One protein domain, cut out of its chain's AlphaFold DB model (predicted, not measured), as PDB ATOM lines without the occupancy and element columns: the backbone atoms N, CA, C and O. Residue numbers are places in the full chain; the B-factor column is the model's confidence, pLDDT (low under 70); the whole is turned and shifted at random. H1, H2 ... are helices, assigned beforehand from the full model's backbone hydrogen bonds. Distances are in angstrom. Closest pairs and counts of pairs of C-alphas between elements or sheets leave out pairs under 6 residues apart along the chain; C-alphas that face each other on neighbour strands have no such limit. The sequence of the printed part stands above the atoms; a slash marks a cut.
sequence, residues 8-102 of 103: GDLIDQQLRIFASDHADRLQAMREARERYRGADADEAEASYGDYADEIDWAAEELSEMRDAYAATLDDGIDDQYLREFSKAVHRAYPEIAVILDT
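AT A GLANCE: This is residues 8 to 102 of the 103 residues of an uncharacterized protein of Thermoleophilia bacterium (UniProt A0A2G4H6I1). Five helices make a rod along one long helix, H3: H2 packs on its residues 44 to 55, H4 folds back from its end, H1 crosses H4, and short H5 packs on H3's middle. The 95 printed residues hold H1 to H5 in chain order and no named strand, an all helix class. The whole is only just loose, close to compact: radius of gyration of the C-alphas 15.1 A, spans 51 by 24 by 19 A.

HOW THE PARTS SIT: H1, residues 8 to 21, touches residues 84 to 89 of H4, residues 78 to 92, at a steep 56 degrees; closest C-alphas Ile 11 and Phe 85, 6.2 A. H2, residues 23 to 38, and H3, residues 44 to 70, form a hairpin; closest C-alphas Tyr 36 and Ser 47, 4.7 A. H5, residues 94 to 100, touches H3; closest C-alphas Ala 59 and Leu 100, 4.8 A. O i to N i+4 pairs are within hydrogen-bond range throughout H1, H2 and H4, in 22 of 23 in H3 and 1 of 3 in H5, where 3 of 4 i+3 pairs are.

IN THESE COORDINATES: H1 starts at C-alpha 8 (-28.525, 22.856, 6.123) and H5 ends at C-alpha 100 (-45.266, 30.722, 6.482). Lengths: H1 19.9 A, H2 22.9 A, H3 38.0 A, H4 20.7 A.

THE WHOLE: The farthest C-alphas, Asp 42 and Asp 74, are 51.4 A apart. The printed part has no cut, no link is long, and no printed residue is under 70 in pLDDT.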
ATOM      1  N   GLY A   8     -27.723  24.045   6.432       92.12
ATOM      2  CA  GLY A   8     -28.525  22.856   6.123       92.12
ATOM      3  C   GLY A   8     -28.680  21.904   7.304       92.12
ATOM      4  O   GLY A   8     -29.800  21.552   7.645       92.12
ATOM      5  N   ASP A   9     -27.571  21.545   7.951       93.06
ATOM      6  CA  ASP A   9     -27.597  20.614   9.086       93.06
ATOM      7  C   ASP A   9     -28.286  21.232  10.313       93.06
ATOM      8  O   ASP A   9     -28.979  20.535  11.054       93.06
ATOM      9  N   LEU A  10     -28.136  22.548  10.508       95.25
ATOM     10  CA  LEU A  10     -28.823  23.283  11.569       95.25
ATOM     11  C   LEU A  10     -30.335  23.305  11.336       95.25
ATOM     12  O   LEU A  10     -31.089  22.977  12.243       95.25
ATOM     13  N   ILE A  11     -30.772  23.673  10.134       97.38
ATOM     14  CA  ILE A  11     -32.189  23.754   9.776       97.38
ATOM     15  C   ILE A  11     -32.818  22.362   9.846       97.38
ATOM     16  O   ILE A  11     -33.891  22.202  10.417       97.38
ATOM     17  N   ASP A  12     -32.133  21.328   9.350       96.06
ATOM     18  CA  ASP A  12     -32.606  19.947   9.475       96.06
ATOM     19  C   ASP A  12     -32.751  19.540  10.963       96.06
ATOM     20  O   ASP A  12     -33.664  18.789  11.311       96.06
ATOM     21  N   GLN A  13     -31.898  20.052  11.859       96.94
ATOM     22  CA  GLN A  13     -32.038  19.857  13.305       96.94
ATOM     23  C   GLN A  13     -33.187  20.681  13.909       96.94
ATOM     24  O   GLN A  13     -33.932  20.140  14.720       96.94
ATOM     25  N   GLN A  14     -33.369  21.945  13.520       97.62
ATOM     26  CA  GLN A  14     -34.483  22.792  13.967       97.62
ATOM     27  C   GLN A  14     -35.833  22.175  13.589       97.62
ATOM     28  O   GLN A  14     -36.691  21.995  14.447       97.62
ATOM     29  N   LEU A  15     -35.987  21.732  12.338       98.19
ATOM     30  CA  LEU A  15     -37.210  21.070  11.878       98.19
ATOM     31  C   LEU A  15     -37.450  19.726  12.576       98.19
ATOM     32  O   LEU A  15     -38.599  19.315  12.739       98.19
ATOM     33  N   ARG A  16     -36.383  19.032  12.998       97.94
ATOM     34  CA  ARG A  16     -36.491  17.821  13.821       97.94
ATOM     35  C   ARG A  16     -36.962  18.142  15.238       97.94
ATOM     36  O   ARG A  16     -37.770  17.386  15.761       97.94
ATOM     37  N   ILE A  17     -36.458  19.219  15.842       97.75
ATOM     38  CA  ILE A  17     -36.893  19.685  17.166       97.75
ATOM     39  C   ILE A  17     -38.372  20.061  17.103       97.75
ATOM     40  O   ILE A  17     -39.157  19.468  17.828       97.75
ATOM     41  N   PHE A  18     -38.762  20.905  16.143       98.00
ATOM     42  CA  PHE A  18     -40.164  21.242  15.885       98.00
ATOM     43  C   PHE A  18     -41.046  19.988  15.771       98.00
ATOM     44  O   PHE A  18     -42.046  19.849  16.467       98.00
ATOM     45  N   ALA A  19     -40.645  19.020  14.942       97.31
ATOM     46  CA  ALA A  19     -41.424  17.798  14.761       97.31
ATOM     47  C   ALA A  19     -41.515  16.928  16.021       97.31
ATOM     48  O   ALA A  19     -42.511  16.235  16.211       97.31
ATOM     49  N   SER A  20     -40.466  16.921  16.843       97.69
ATOM     50  CA  SER A  20     -40.417  16.151  18.085       97.69
ATOM     51  C   SER A  20     -41.273  16.794  19.170       97.69
ATOM     52  O   SER A  20     -42.058  16.102  19.811       97.69
ATOM     53  N   ASP A  21     -41.135  18.104  19.361       98.00
ATOM     54  CA  ASP A  21     -41.813  18.851  20.423       98.00
ATOM     55  C   ASP A  21     -43.319  18.971  20.152       98.00
ATOM     56  O   ASP A  21     -44.125  19.015  21.081       98.00
ATOM     57  N   HIS A  22     -43.707  18.934  18.875       97.00
ATOM     58  CA  HIS A  22     -45.088  19.086  18.429       97.00
ATOM     59  C   HIS A  22     -45.645  17.846  17.723       97.00
ATOM     60  O   HIS A  22     -46.569  17.951  16.915       97.00
ATOM     61  N   ALA A  23     -45.106  16.659  18.017       95.88
ATOM     62  CA  ALA A  23     -45.498  15.413  17.357       95.88
ATOM     63  C   ALA A  23     -47.018  15.163  17.396       95.88
ATOM     64  O   ALA A  23     -47.614  14.853  16.364       95.88
ATOM     65  N   ASP A  24     -47.646  15.364  18.558       94.38
ATOM     66  CA  ASP A  24     -49.087  15.153  18.746       94.38
ATOM     67  C   ASP A  24     -49.929  16.158  17.943       94.38
ATOM     68  O   ASP A  24     -50.935  15.791  17.340       94.38
ATOM     69  N   ARG A  25     -49.490  17.420  17.861       94.25
ATOM     70  CA  ARG A  25     -50.149  18.470  17.063       94.25
ATOM     71  C   ARG A  25     -50.020  18.215  15.566       94.25
ATOM     72  O   ARG A  25     -51.002  18.282  14.836       94.25
ATOM     73  N   LEU A  26     -48.832  17.830  15.103       95.12
ATOM     74  CA  LEU A  26     -48.627  17.451  13.704       95.12
ATOM     75  C   LEU A  26     -49.426  16.201  13.322       95.12
ATOM     76  O   LEU A  26     -49.832  16.064  12.167       95.12
ATOM     77  N   GLN A  27     -49.656  15.295  14.272       94.31
ATOM     78  CA  GLN A  27     -50.554  14.164  14.087       94.31
ATOM     79  C   GLN A  27     -52.018  14.627  13.999       94.31
ATOM     80  O   GLN A  27     -52.703  14.252  13.048       94.31
ATOM     81  N   ALA A  28     -52.470  15.511  14.893       91.69
ATOM     82  CA  ALA A  28     -53.814  16.092  14.847       91.69
ATOM     83  C   ALA A  28     -54.088  16.844  13.531       91.69
ATOM     84  O   ALA A  28     -55.139  16.653  12.920       91.69
ATOM     85  N   MET A  29     -53.113  17.607  13.026       94.44
ATOM     86  CA  MET A  29     -53.187  18.272  11.719       94.44
ATOM     87  C   MET A  29     -53.412  17.267  10.576       94.44
ATOM     88  O   MET A  29     -54.224  17.499   9.678       94.44
ATOM     89  N   ARG A  30     -52.713  16.121  10.595       94.00
ATOM     90  CA  ARG A  30     -52.895  15.059   9.587       94.00
ATOM     91  C   ARG A  30     -54.292  14.452   9.664       94.00
ATOM     92  O   ARG A  30     -54.913  14.246   8.627       94.00
ATOM     93  N   GLU A  31     -54.795  14.216  10.869       94.38
ATOM     94  CA  GLU A  31     -56.144  13.688  11.088       94.38
ATOM     95  C   GLU A  31     -57.229  14.684  10.656       94.38
ATOM     96  O   GLU A  31     -58.208  14.289  10.024       94.38
ATOM     97  N   ALA A  32     -57.045  15.979  10.933       93.19
ATOM     98  CA  ALA A  32     -57.933  17.044  10.466       93.19
ATOM     99  C   ALA A  32     -57.982  17.104   8.936       93.19
ATOM    100  O   ALA A  32     -59.060  17.156   8.343       93.19
ATOM    101  N   ARG A  33     -56.825  16.973   8.279       94.00
ATOM    102  CA  ARG A  33     -56.742  16.886   6.819       94.00
ATOM    103  C   ARG A  33     -57.491  15.684   6.253       94.00
ATOM    104  O   ARG A  33     -58.131  15.793   5.208       94.00
ATOM    105  N   GLU A  34     -57.352  14.521   6.881       94.88
ATOM    106  CA  GLU A  34     -58.038  13.302   6.449       94.88
ATOM    107  C   GLU A  34     -59.552  13.429   6.616       94.88
ATOM    108  O   GLU A  34     -60.283  13.091   5.685       94.88
ATOM    109  N   ARG A  35     -60.013  14.005   7.735       93.62
ATOM    110  CA  ARG A  35     -61.425  14.350   7.942       93.62
ATOM    111  C   ARG A  35     -61.934  15.292   6.862       93.62
ATOM    112  O   ARG A  35     -62.903  14.955   6.198       93.62
ATOM    113  N   TYR A  36     -61.236  16.396   6.601       92.69
ATOM    114  CA  TYR A  36     -61.608  17.332   5.539       92.69
ATOM    115  C   TYR A  36     -61.701  16.658   4.163       92.69
ATOM    116  O   TYR A  36     -62.656  16.875   3.424       92.69
ATOM    117  N   ARG A  37     -60.746  15.788   3.821       93.88
ATOM    118  CA  ARG A  37     -60.756  15.054   2.544       93.88
ATOM    119  C   ARG A  37     -61.910  14.067   2.404       93.88
ATOM    120  O   ARG A  37     -62.281  13.758   1.274       93.88
ATOM    121  N   GLY A  38     -62.397  13.525   3.516       93.50
ATOM    122  CA  GLY A  38     -63.513  12.583   3.556       93.50
ATOM    123  C   GLY A  38     -64.868  13.228   3.839       93.50
ATOM    124  O   GLY A  38     -65.866  12.516   3.794       93.50
ATOM    125  N   ALA A  39     -64.902  14.525   4.150       93.00
ATOM    126  CA  ALA A  39     -66.108  15.229   4.547       93.00
ATOM    127  C   ALA A  39     -67.066  15.420   3.367       93.00
ATOM    128  O   ALA A  39     -66.662  15.775   2.254       93.00
ATOM    129  N   ASP A  40     -68.354  15.245   3.645       93.12
ATOM    130  CA  ASP A  40     -69.417  15.629   2.727       93.12
ATOM    131  C   ASP A  40     -69.577  17.160   2.704       93.12
ATOM    132  O   ASP A  40     -69.035  17.878   3.545       93.12
ATOM    133  N   ALA A  41     -70.336  17.684   1.737       88.81
ATOM    134  CA  ALA A  41     -70.450  19.127   1.504       88.81
ATOM    135  C   ALA A  41     -70.874  19.936   2.748       88.81
ATOM    136  O   ALA A  41     -70.395  21.053   2.929       88.81
ATOM    137  N   ASP A  42     -71.721  19.361   3.606       89.88
ATOM    138  CA  ASP A  42     -72.220  20.013   4.824       89.88
ATOM    139  C   ASP A  42     -71.165  20.070   5.949       89.88
ATOM    140  O   ASP A  42     -71.219  20.947   6.809       89.88
ATOM    141  N   GLU A  43     -70.186  19.161   5.941       89.88
ATOM    142  CA  GLU A  43     -69.130  19.051   6.961       89.88
ATOM    143  C   GLU A  43     -67.781  19.612   6.481       89.88
ATOM    144  O   GLU A  43     -66.860  19.810   7.281       89.88
ATOM    145  N   ALA A  44     -67.658  19.875   5.177       89.38
ATOM    146  CA  ALA A  44     -66.424  20.302   4.530       89.38
ATOM    147  C   ALA A  44     -65.898  21.632   5.080       89.38
ATOM    148  O   ALA A  44     -64.693  21.763   5.272       89.38
ATOM    149  N   GLU A  45     -66.773  22.602   5.358       91.50
ATOM    150  CA  GLU A  45     -66.359  23.915   5.869       91.50
ATOM    151  C   GLU A  45     -65.815  23.827   7.298       91.50
ATOM    152  O   GLU A  45     -64.724  24.323   7.569       91.50
ATOM    153  N   ALA A  46     -66.517  23.125   8.192       90.62
ATOM    154  CA  ALA A  46     -66.058  22.923   9.565       90.62
ATOM    155  C   ALA A  46     -64.751  22.114   9.610       90.62
ATOM    156  O   ALA A  46     -63.802  22.500  10.283       90.62
ATOM    157  N   SER A  47     -64.670  21.034   8.826       91.62
ATOM    158  CA  SER A  47     -63.466  20.197   8.759       91.62
ATOM    159  C   SER A  47     -62.281  20.929   8.125       91.62
ATOM    160  O   SER A  47     -61.135  20.684   8.498       91.62
ATOM    161  N   TYR A  48     -62.539  21.819   7.161       92.62
ATOM    162  CA  TYR A  48     -61.513  22.696   6.610       92.62
ATOM    163  C   TYR A  48     -61.028  23.707   7.648       92.62
ATOM    164  O   TYR A  48     -59.823  23.901   7.745       92.62
ATOM    165  N   GLY A  49     -61.934  24.308   8.427       94.56
ATOM    166  CA  GLY A  49     -61.590  25.223   9.519       94.56
ATOM    167  C   GLY A  49     -60.641  24.580  10.530       94.56
ATOM    168  O   GLY A  49     -59.541  25.083  10.725       94.56
ATOM    169  N   ASP A  50     -61.000  23.401  11.051       92.69
ATOM    170  CA  ASP A  50     -60.138  22.620  11.955       92.69
ATOM    171  C   ASP A  50     -58.738  22.379  11.369       92.69
ATOM    172  O   ASP A  50     -57.731  22.404  12.071       92.69
ATOM    173  N   TYR A  51     -58.673  22.073  10.073       94.56
ATOM    174  CA  TYR A  51     -57.414  21.803   9.394       94.56
ATOM    175  C   TYR A  51     -56.590  23.074   9.160       94.56
ATOM    176  O   TYR A  51     -55.373  23.046   9.339       94.56
ATOM    177  N   ALA A  52     -57.237  24.171   8.765       95.56
ATOM    178  CA  ALA A  52     -56.599  25.459   8.531       95.56
ATOM    179  C   ALA A  52     -55.996  26.024   9.824       95.56
ATOM    180  O   ALA A  52     -54.837  26.426   9.806       95.56
ATOM    181  N   ASP A  53     -56.718  25.939  10.946       95.44
ATOM    182  CA  ASP A  53     -56.239  26.402  12.254       95.44
ATOM    183  C   ASP A  53     -54.935  25.693  12.679       95.44
ATOM    184  O   ASP A  53     -54.022  26.320  13.219       95.44
ATOM    185  N   GLU A  54     -54.800  24.389  12.402       95.88
ATOM    186  CA  GLU A  54     -53.566  23.647  12.702       95.88
ATOM    187  C   GLU A  54     -52.404  24.007  11.759       95.88
ATOM    188  O   GLU A  54     -51.246  23.992  12.184       95.88
ATOM    189  N   ILE A  55     -52.681  24.336  10.489       96.56
ATOM    190  CA  ILE A  55     -51.649  24.837   9.564       96.56
ATOM    191  C   ILE A  55     -51.156  26.207  10.024       96.56
ATOM    192  O   ILE A  55     -49.942  26.415  10.064       96.56
ATOM    193  N   ASP A  56     -52.075  27.119  10.340       96.88
ATOM    194  CA  ASP A  56     -51.754  28.489  10.736       96.88
ATOM    195  C   ASP A  56     -50.902  28.484  12.004       96.88
ATOM    196  O   ASP A  56     -49.810  29.052  12.016       96.88
ATOM    197  N   TRP A  57     -51.315  27.719  13.017       97.06
ATOM    198  CA  TRP A  57     -50.517  27.529  14.227       97.06
ATOM    199  C   TRP A  57     -49.111  26.978  13.919       97.06
ATOM    200  O   TRP A  57     -48.109  27.499  14.408       97.06
ATOM    201  N   ALA A  58     -48.998  25.951  13.068       97.31
ATOM    202  CA  ALA A  58     -47.699  25.379  12.714       97.31
ATOM    203  C   ALA A  58     -46.802  26.362  11.939       97.31
ATOM    204  O   ALA A  58     -45.574  26.306  12.059       97.31
ATOM    205  N   ALA A  59     -47.393  27.245  11.130       98.12
ATOM    206  CA  ALA A  59     -46.674  28.296  10.423       98.12
ATOM    207  C   ALA A  59     -46.156  29.365  11.391       98.12
ATOM    208  O   ALA A  59     -44.991  29.748  11.284       98.12
ATOM    209  N   GLU A  60     -46.975  29.790  12.355       97.94
ATOM    210  CA  GLU A  60     -46.586  30.743  13.399       97.94
ATOM    211  C   GLU A  60     -45.411  30.213  14.232       97.94
ATOM    212  O   GLU A  60     -44.377  30.874  14.313       97.94
ATOM    213  N   GLU A  61     -45.486  28.980  14.738       98.06
ATOM    214  CA  GLU A  61     -44.399  28.367  15.524       98.06
ATOM    215  C   GLU A  61     -43.080  28.264  14.735       98.06
ATOM    216  O   GLU A  61     -41.990  28.545  15.248       98.06
ATOM    217  N   LEU A  62     -43.152  27.881  13.454       98.25
ATOM    218  CA  LEU A  62     -41.969  27.844  12.590       98.25
ATOM    219  C   LEU A  62     -41.428  29.246  12.297       98.25
ATOM    220  O   LEU A  62     -40.206  29.397  12.196       98.25
ATOM    221  N   SER A  63     -42.296  30.252  12.161       98.25
ATOM    222  CA  SER A  63     -41.894  31.649  11.994       98.25
ATOM    223  C   SER A  63     -41.176  32.160  13.235       98.25
ATOM    224  O   SER A  63     -40.079  32.697  13.127       98.25
ATOM    225  N   GLU A  64     -41.726  31.918  14.424       98.19
ATOM    226  CA  GLU A  64     -41.103  32.325  15.682       98.19
ATOM    227  C   GLU A  64     -39.730  31.671  15.866       98.19
ATOM    228  O   GLU A  64     -38.746  32.352  16.160       98.19
ATOM    229  N   MET A  65     -39.619  30.362  15.611       97.69
ATOM    230  CA  MET A  65     -38.340  29.648  15.652       97.69
ATOM    231  C   MET A  65     -37.328  30.216  14.645       97.69
ATOM    232  O   MET A  65     -36.141  30.376  14.962       97.69
ATOM    233  N   ARG A  66     -37.782  30.505  13.419       97.81
ATOM    234  CA  ARG A  66     -36.975  31.098  12.346       97.81
ATOM    235  C   ARG A  66     -36.446  32.462  12.774       97.81
ATOM    236  O   ARG A  66     -35.233  32.676  12.730       97.81
ATOM    237  N   ASP A  67     -37.337  33.343  13.203       97.31
ATOM    238  CA  ASP A  67     -37.050  34.747  13.477       97.31
ATOM    239  C   ASP A  67     -36.210  34.904  14.746       97.31
ATOM    240  O   ASP A  67     -35.250  35.676  14.759       97.31
ATOM    241  N   ALA A  68     -36.468  34.083  15.768       97.00
ATOM    242  CA  ALA A  68     -35.650  34.034  16.974       97.00
ATOM    243  C   ALA A  68     -34.191  33.674  16.663       97.00
ATOM    244  O   ALA A  68     -33.279  34.287  17.218       97.00
ATOM    245  N   TYR A  69     -33.944  32.713  15.764       95.62
ATOM    246  CA  TYR A  69     -32.575  32.386  15.356       95.62
ATOM    247  C   TYR A  69     -31.977  33.459  14.440       95.62
ATOM    248  O   TYR A  69     -30.825  33.847  14.640       95.62
ATOM    249  N   ALA A  70     -32.742  33.961  13.467       95.75
ATOM    250  CA  ALA A  70     -32.284  34.995  12.541       95.75
ATOM    251  C   ALA A  70     -31.823  36.262  13.278       95.75
ATOM    252  O   ALA A  70     -30.768  36.796  12.952       95.75
ATOM    253  N   ALA A  71     -32.530  36.664  14.339       95.94
ATOM    254  CA  ALA A  71     -32.174  37.805  15.185       95.94
ATOM    255  C   ALA A  71     -30.816  37.663  15.905       95.94
ATOM    256  O   ALA A  71     -30.289  38.646  16.424       95.94
ATOM    257  N   THR A  72     -30.240  36.457  15.961       95.19
ATOM    258  CA  THR A  72     -28.900  36.219  16.532       95.19
ATOM    259  C   THR A  72     -27.769  36.328  15.511       95.19
ATOM    260  O   THR A  72     -26.598  36.244  15.886       95.19
ATOM    261  N   LEU A  73     -28.099  36.465  14.225       93.50
ATOM    262  CA  LEU A  73     -27.140  36.506  13.128       93.50
ATOM    263  C   LEU A  73     -26.766  37.949  12.781       93.50
ATOM    264  O   LEU A  73     -27.560  38.868  12.949       93.50
ATOM    265  N   ASP A  74     -25.551  38.132  12.262       89.38
ATOM    266  CA  ASP A  74     -25.127  39.426  11.727       89.38
ATOM    267  C   ASP A  74     -25.921  39.789  10.460       89.38
ATOM    268  O   ASP A  74     -26.269  38.909   9.659       89.38
ATOM    269  N   ASP A  75     -26.098  41.093  10.231       81.31
ATOM    270  CA  ASP A  75     -26.745  41.639   9.034       81.31
ATOM    271  C   ASP A  75     -26.143  41.052   7.742       81.31
ATOM    272  O   ASP A  75     -24.932  41.114   7.488       81.31
ATOM    273  N   GLY A  76     -27.002  40.471   6.902       78.62
ATOM    274  CA  GLY A  76     -26.652  39.843   5.627       78.62
ATOM    275  C   GLY A  76     -26.371  38.337   5.712       78.62
ATOM    276  O   GLY A  76     -26.317  37.664   4.674       78.62
ATOM    277  N   ILE A  77     -26.202  37.782   6.917       87.19
ATOM    278  CA  ILE A  77     -26.147  36.330   7.151       87.19
ATOM    279  C   ILE A  77     -27.561  35.766   7.336       87.19
ATOM    280  O   ILE A  77     -27.865  34.688   6.811       87.19
ATOM    281  N   ASP A  78     -28.408  36.509   8.040       90.19
ATOM    282  CA  ASP A  78     -29.841  36.275   8.231       90.19
ATOM    283  C   ASP A  78     -30.567  35.983   6.909       90.19
ATOM    284  O   ASP A  78     -31.191  34.936   6.757       90.19
ATOM    285  N   ASP A  79     -30.348  36.805   5.889       91.88
ATOM    286  CA  ASP A  79     -30.892  36.659   4.541       91.88
ATOM    287  C   ASP A  79     -30.610  35.284   3.914       91.88
ATOM    288  O   ASP A  79     -31.434  34.696   3.202       91.88
ATOM    289  N   GLN A  80     -29.395  34.762   4.118       92.12
ATOM    290  CA  GLN A  80     -29.038  33.435   3.626       92.12
ATOM    291  C   GLN A  80     -29.772  32.350   4.408       92.12
ATOM    292  O   GLN A  80     -30.275  31.409   3.787       92.12
ATOM    293  N   TYR A  81     -29.814  32.476   5.732       95.25
ATOM    294  CA  TYR A  81     -30.515  31.544   6.601       95.25
ATOM    295  C   TYR A  81     -32.010  31.489   6.264       95.25
ATOM    296  O   TYR A  81     -32.501  30.403   5.974       95.25
ATOM    297  N   LEU A  82     -32.698  32.632   6.167       95.56
ATOM    298  CA  LEU A  82     -34.129  32.719   5.848       95.56
ATOM    299  C   LEU A  82     -34.466  32.009   4.528       95.56
ATOM    300  O   LEU A  82     -35.392  31.198   4.456       95.56
ATOM    301  N   ARG A  83     -33.654  32.223   3.483       94.81
ATOM    302  CA  ARG A  83     -33.827  31.542   2.186       94.81
ATOM    303  C   ARG A  83     -33.572  30.038   2.251       94.81
ATOM    304  O   ARG A  83     -34.199  29.287   1.504       94.81
ATOM    305  N   GLU A  84     -32.595  29.588   3.038       96.00
ATOM    306  CA  GLU A  84     -32.328  28.156   3.220       96.00
ATOM    307  C   GLU A  84     -33.422  27.496   4.076       96.00
ATOM    308  O   GLU A  84     -33.830  26.376   3.762       96.00
ATOM    309  N   PHE A  85     -33.947  28.208   5.077       97.31
ATOM    310  CA  PHE A  85     -35.021  27.763   5.961       97.31
ATOM    311  C   PHE A  85     -36.335  27.588   5.198       97.31
ATOM    312  O   PHE A  85     -36.864  26.478   5.174       97.31
ATOM    313  N   SER A  86     -36.803  28.617   4.477       96.69
ATOM    314  CA  SER A  86     -38.027  28.529   3.659       96.69
ATOM    315  C   SER A  86     -37.948  27.347   2.680       96.69
ATOM    316  O   SER A  86     -38.841  26.504   2.643       96.69
ATOM    317  N   LYS A  87     -36.813  27.149   1.990       96.75
ATOM    318  CA  LYS A  87     -36.611  25.973   1.115       96.75
ATOM    319  C   LYS A  87     -36.732  24.633   1.842       96.75
ATOM    320  O   LYS A  87     -37.213  23.663   1.254       96.75
ATOM    321  N   ALA A  88     -36.232  24.540   3.071       97.38
ATOM    322  CA  ALA A  88     -36.323  23.318   3.856       97.38
ATOM    323  C   ALA A  88     -37.764  23.053   4.313       97.38
ATOM    324  O   ALA A  88     -38.215  21.910   4.199       97.38
ATOM    325  N   VAL A  89     -38.495  24.092   4.732       98.00
ATOM    326  CA  VAL A  89     -39.917  23.996   5.096       98.00
ATOM    327  C   VAL A  89     -40.760  23.616   3.881       98.00
ATOM    328  O   VAL A  89     -41.491  22.639   3.960       98.00
ATOM    329  N   HIS A  90     -40.568  24.245   2.717       97.81
ATOM    330  CA  HIS A  90     -41.227  23.853   1.458       97.81
ATOM    331  C   HIS A  90     -41.034  22.375   1.108       97.81
ATOM    332  O   HIS A  90     -41.926  21.732   0.560       97.81
ATOM    333  N   ARG A  91     -39.861  21.815   1.423       96.81
ATOM    334  CA  ARG A  91     -39.562  20.398   1.183       96.81
ATOM    335  C   ARG A  91     -40.227  19.476   2.207       96.81
ATOM    336  O   ARG A  91     -40.645  18.383   1.836       96.81
ATOM    337  N   ALA A  92     -40.236  19.856   3.483       96.06
ATOM    338  CA  ALA A  92     -40.688  18.999   4.580       96.06
ATOM    339  C   ALA A  92     -42.197  19.115   4.849       96.06
ATOM    340  O   ALA A  92     -42.857  18.110   5.105       96.06
ATOM    341  N   TYR A  93     -42.730  20.329   4.747       96.12
ATOM    342  CA  TYR A  93     -44.084  20.720   5.122       96.12
ATOM    343  C   TYR A  93     -44.685  21.676   4.074       96.12
ATOM    344  O   TYR A  93     -44.865  22.861   4.355       96.12
ATOM    345  N   PRO A  94     -45.001  21.198   2.853       95.75
ATOM    346  CA  PRO A  94     -45.404  22.076   1.750       95.75
ATOM    347  C   PRO A  94     -46.625  22.953   2.053       95.75
ATOM    348  O   PRO A  94     -46.697  24.077   1.582       95.75
ATOM    349  N   GLU A  95     -47.583  22.448   2.831       94.31
ATOM    350  CA  GLU A  95     -48.825  23.168   3.153       94.31
ATOM    351  C   GLU A  95     -48.600  24.261   4.199       94.31
ATOM    352  O   GLU A  95     -49.105  25.364   4.038       94.31
ATOM    353  N   ILE A  96     -47.760  23.986   5.198       96.88
ATOM    354  CA  ILE A  96     -47.343  24.979   6.196       96.88
ATOM    355  C   ILE A  96     -46.502  26.077   5.532       96.88
ATOM    356  O   ILE A  96     -46.656  27.253   5.842       96.88
ATOM    357  N   ALA A  97     -45.656  25.710   4.562       97.00
ATOM    358  CA  ALA A  97     -44.808  26.657   3.840       97.00
ATOM    359  C   ALA A  97     -45.603  27.758   3.118       97.00
ATOM    360  O   ALA A  97     -45.131  28.889   3.031       97.00
ATOM    361  N   VAL A  98     -46.806  27.443   2.621       96.38
ATOM    362  CA  VAL A  98     -47.669  28.418   1.935       96.38
ATOM    363  C   VAL A  98     -48.090  29.542   2.875       96.38
ATOM    364  O   VAL A  98     -48.061  30.698   2.465       96.38
ATOM    365  N   ILE A  99     -48.455  29.215   4.117       96.56
ATOM    366  CA  ILE A  99     -48.829  30.213   5.124       96.56
ATOM    367  C   ILE A  99     -47.585  30.914   5.667       96.56
ATOM    368  O   ILE A  99     -47.559  32.139   5.734       96.56
ATOM    369  N   LEU A 100     -46.518  30.168   5.960       95.94
ATOM    370  CA  LEU A 100     -45.266  30.722   6.482       95.94
ATOM    371  C   LEU A 100     -44.654  31.799   5.571       95.94
ATOM    372  O   LEU A 100     -44.094  32.765   6.069       95.94
ATOM    373  N   ASP A 101     -44.746  31.656   4.247       95.19
ATOM    374  CA  ASP A 101     -44.237  32.664   3.304       95.19
ATOM    375  C   ASP A 101     -45.043  33.985   3.335       95.19
ATOM    376  O   ASP A 101     -44.638  34.969   2.710       95.19
ATOM    377  N   THR A 102     -46.181  34.015   4.037       94.62
ATOM    378  CA  THR A 102     -46.991  35.222   4.274       94.62
ATOM    379  C   THR A 102     -46.685  35.918   5.607       94.62
ATOM    380  O   THR A 102     -47.184  37.026   5.814       94.62
TER     381      THR A 102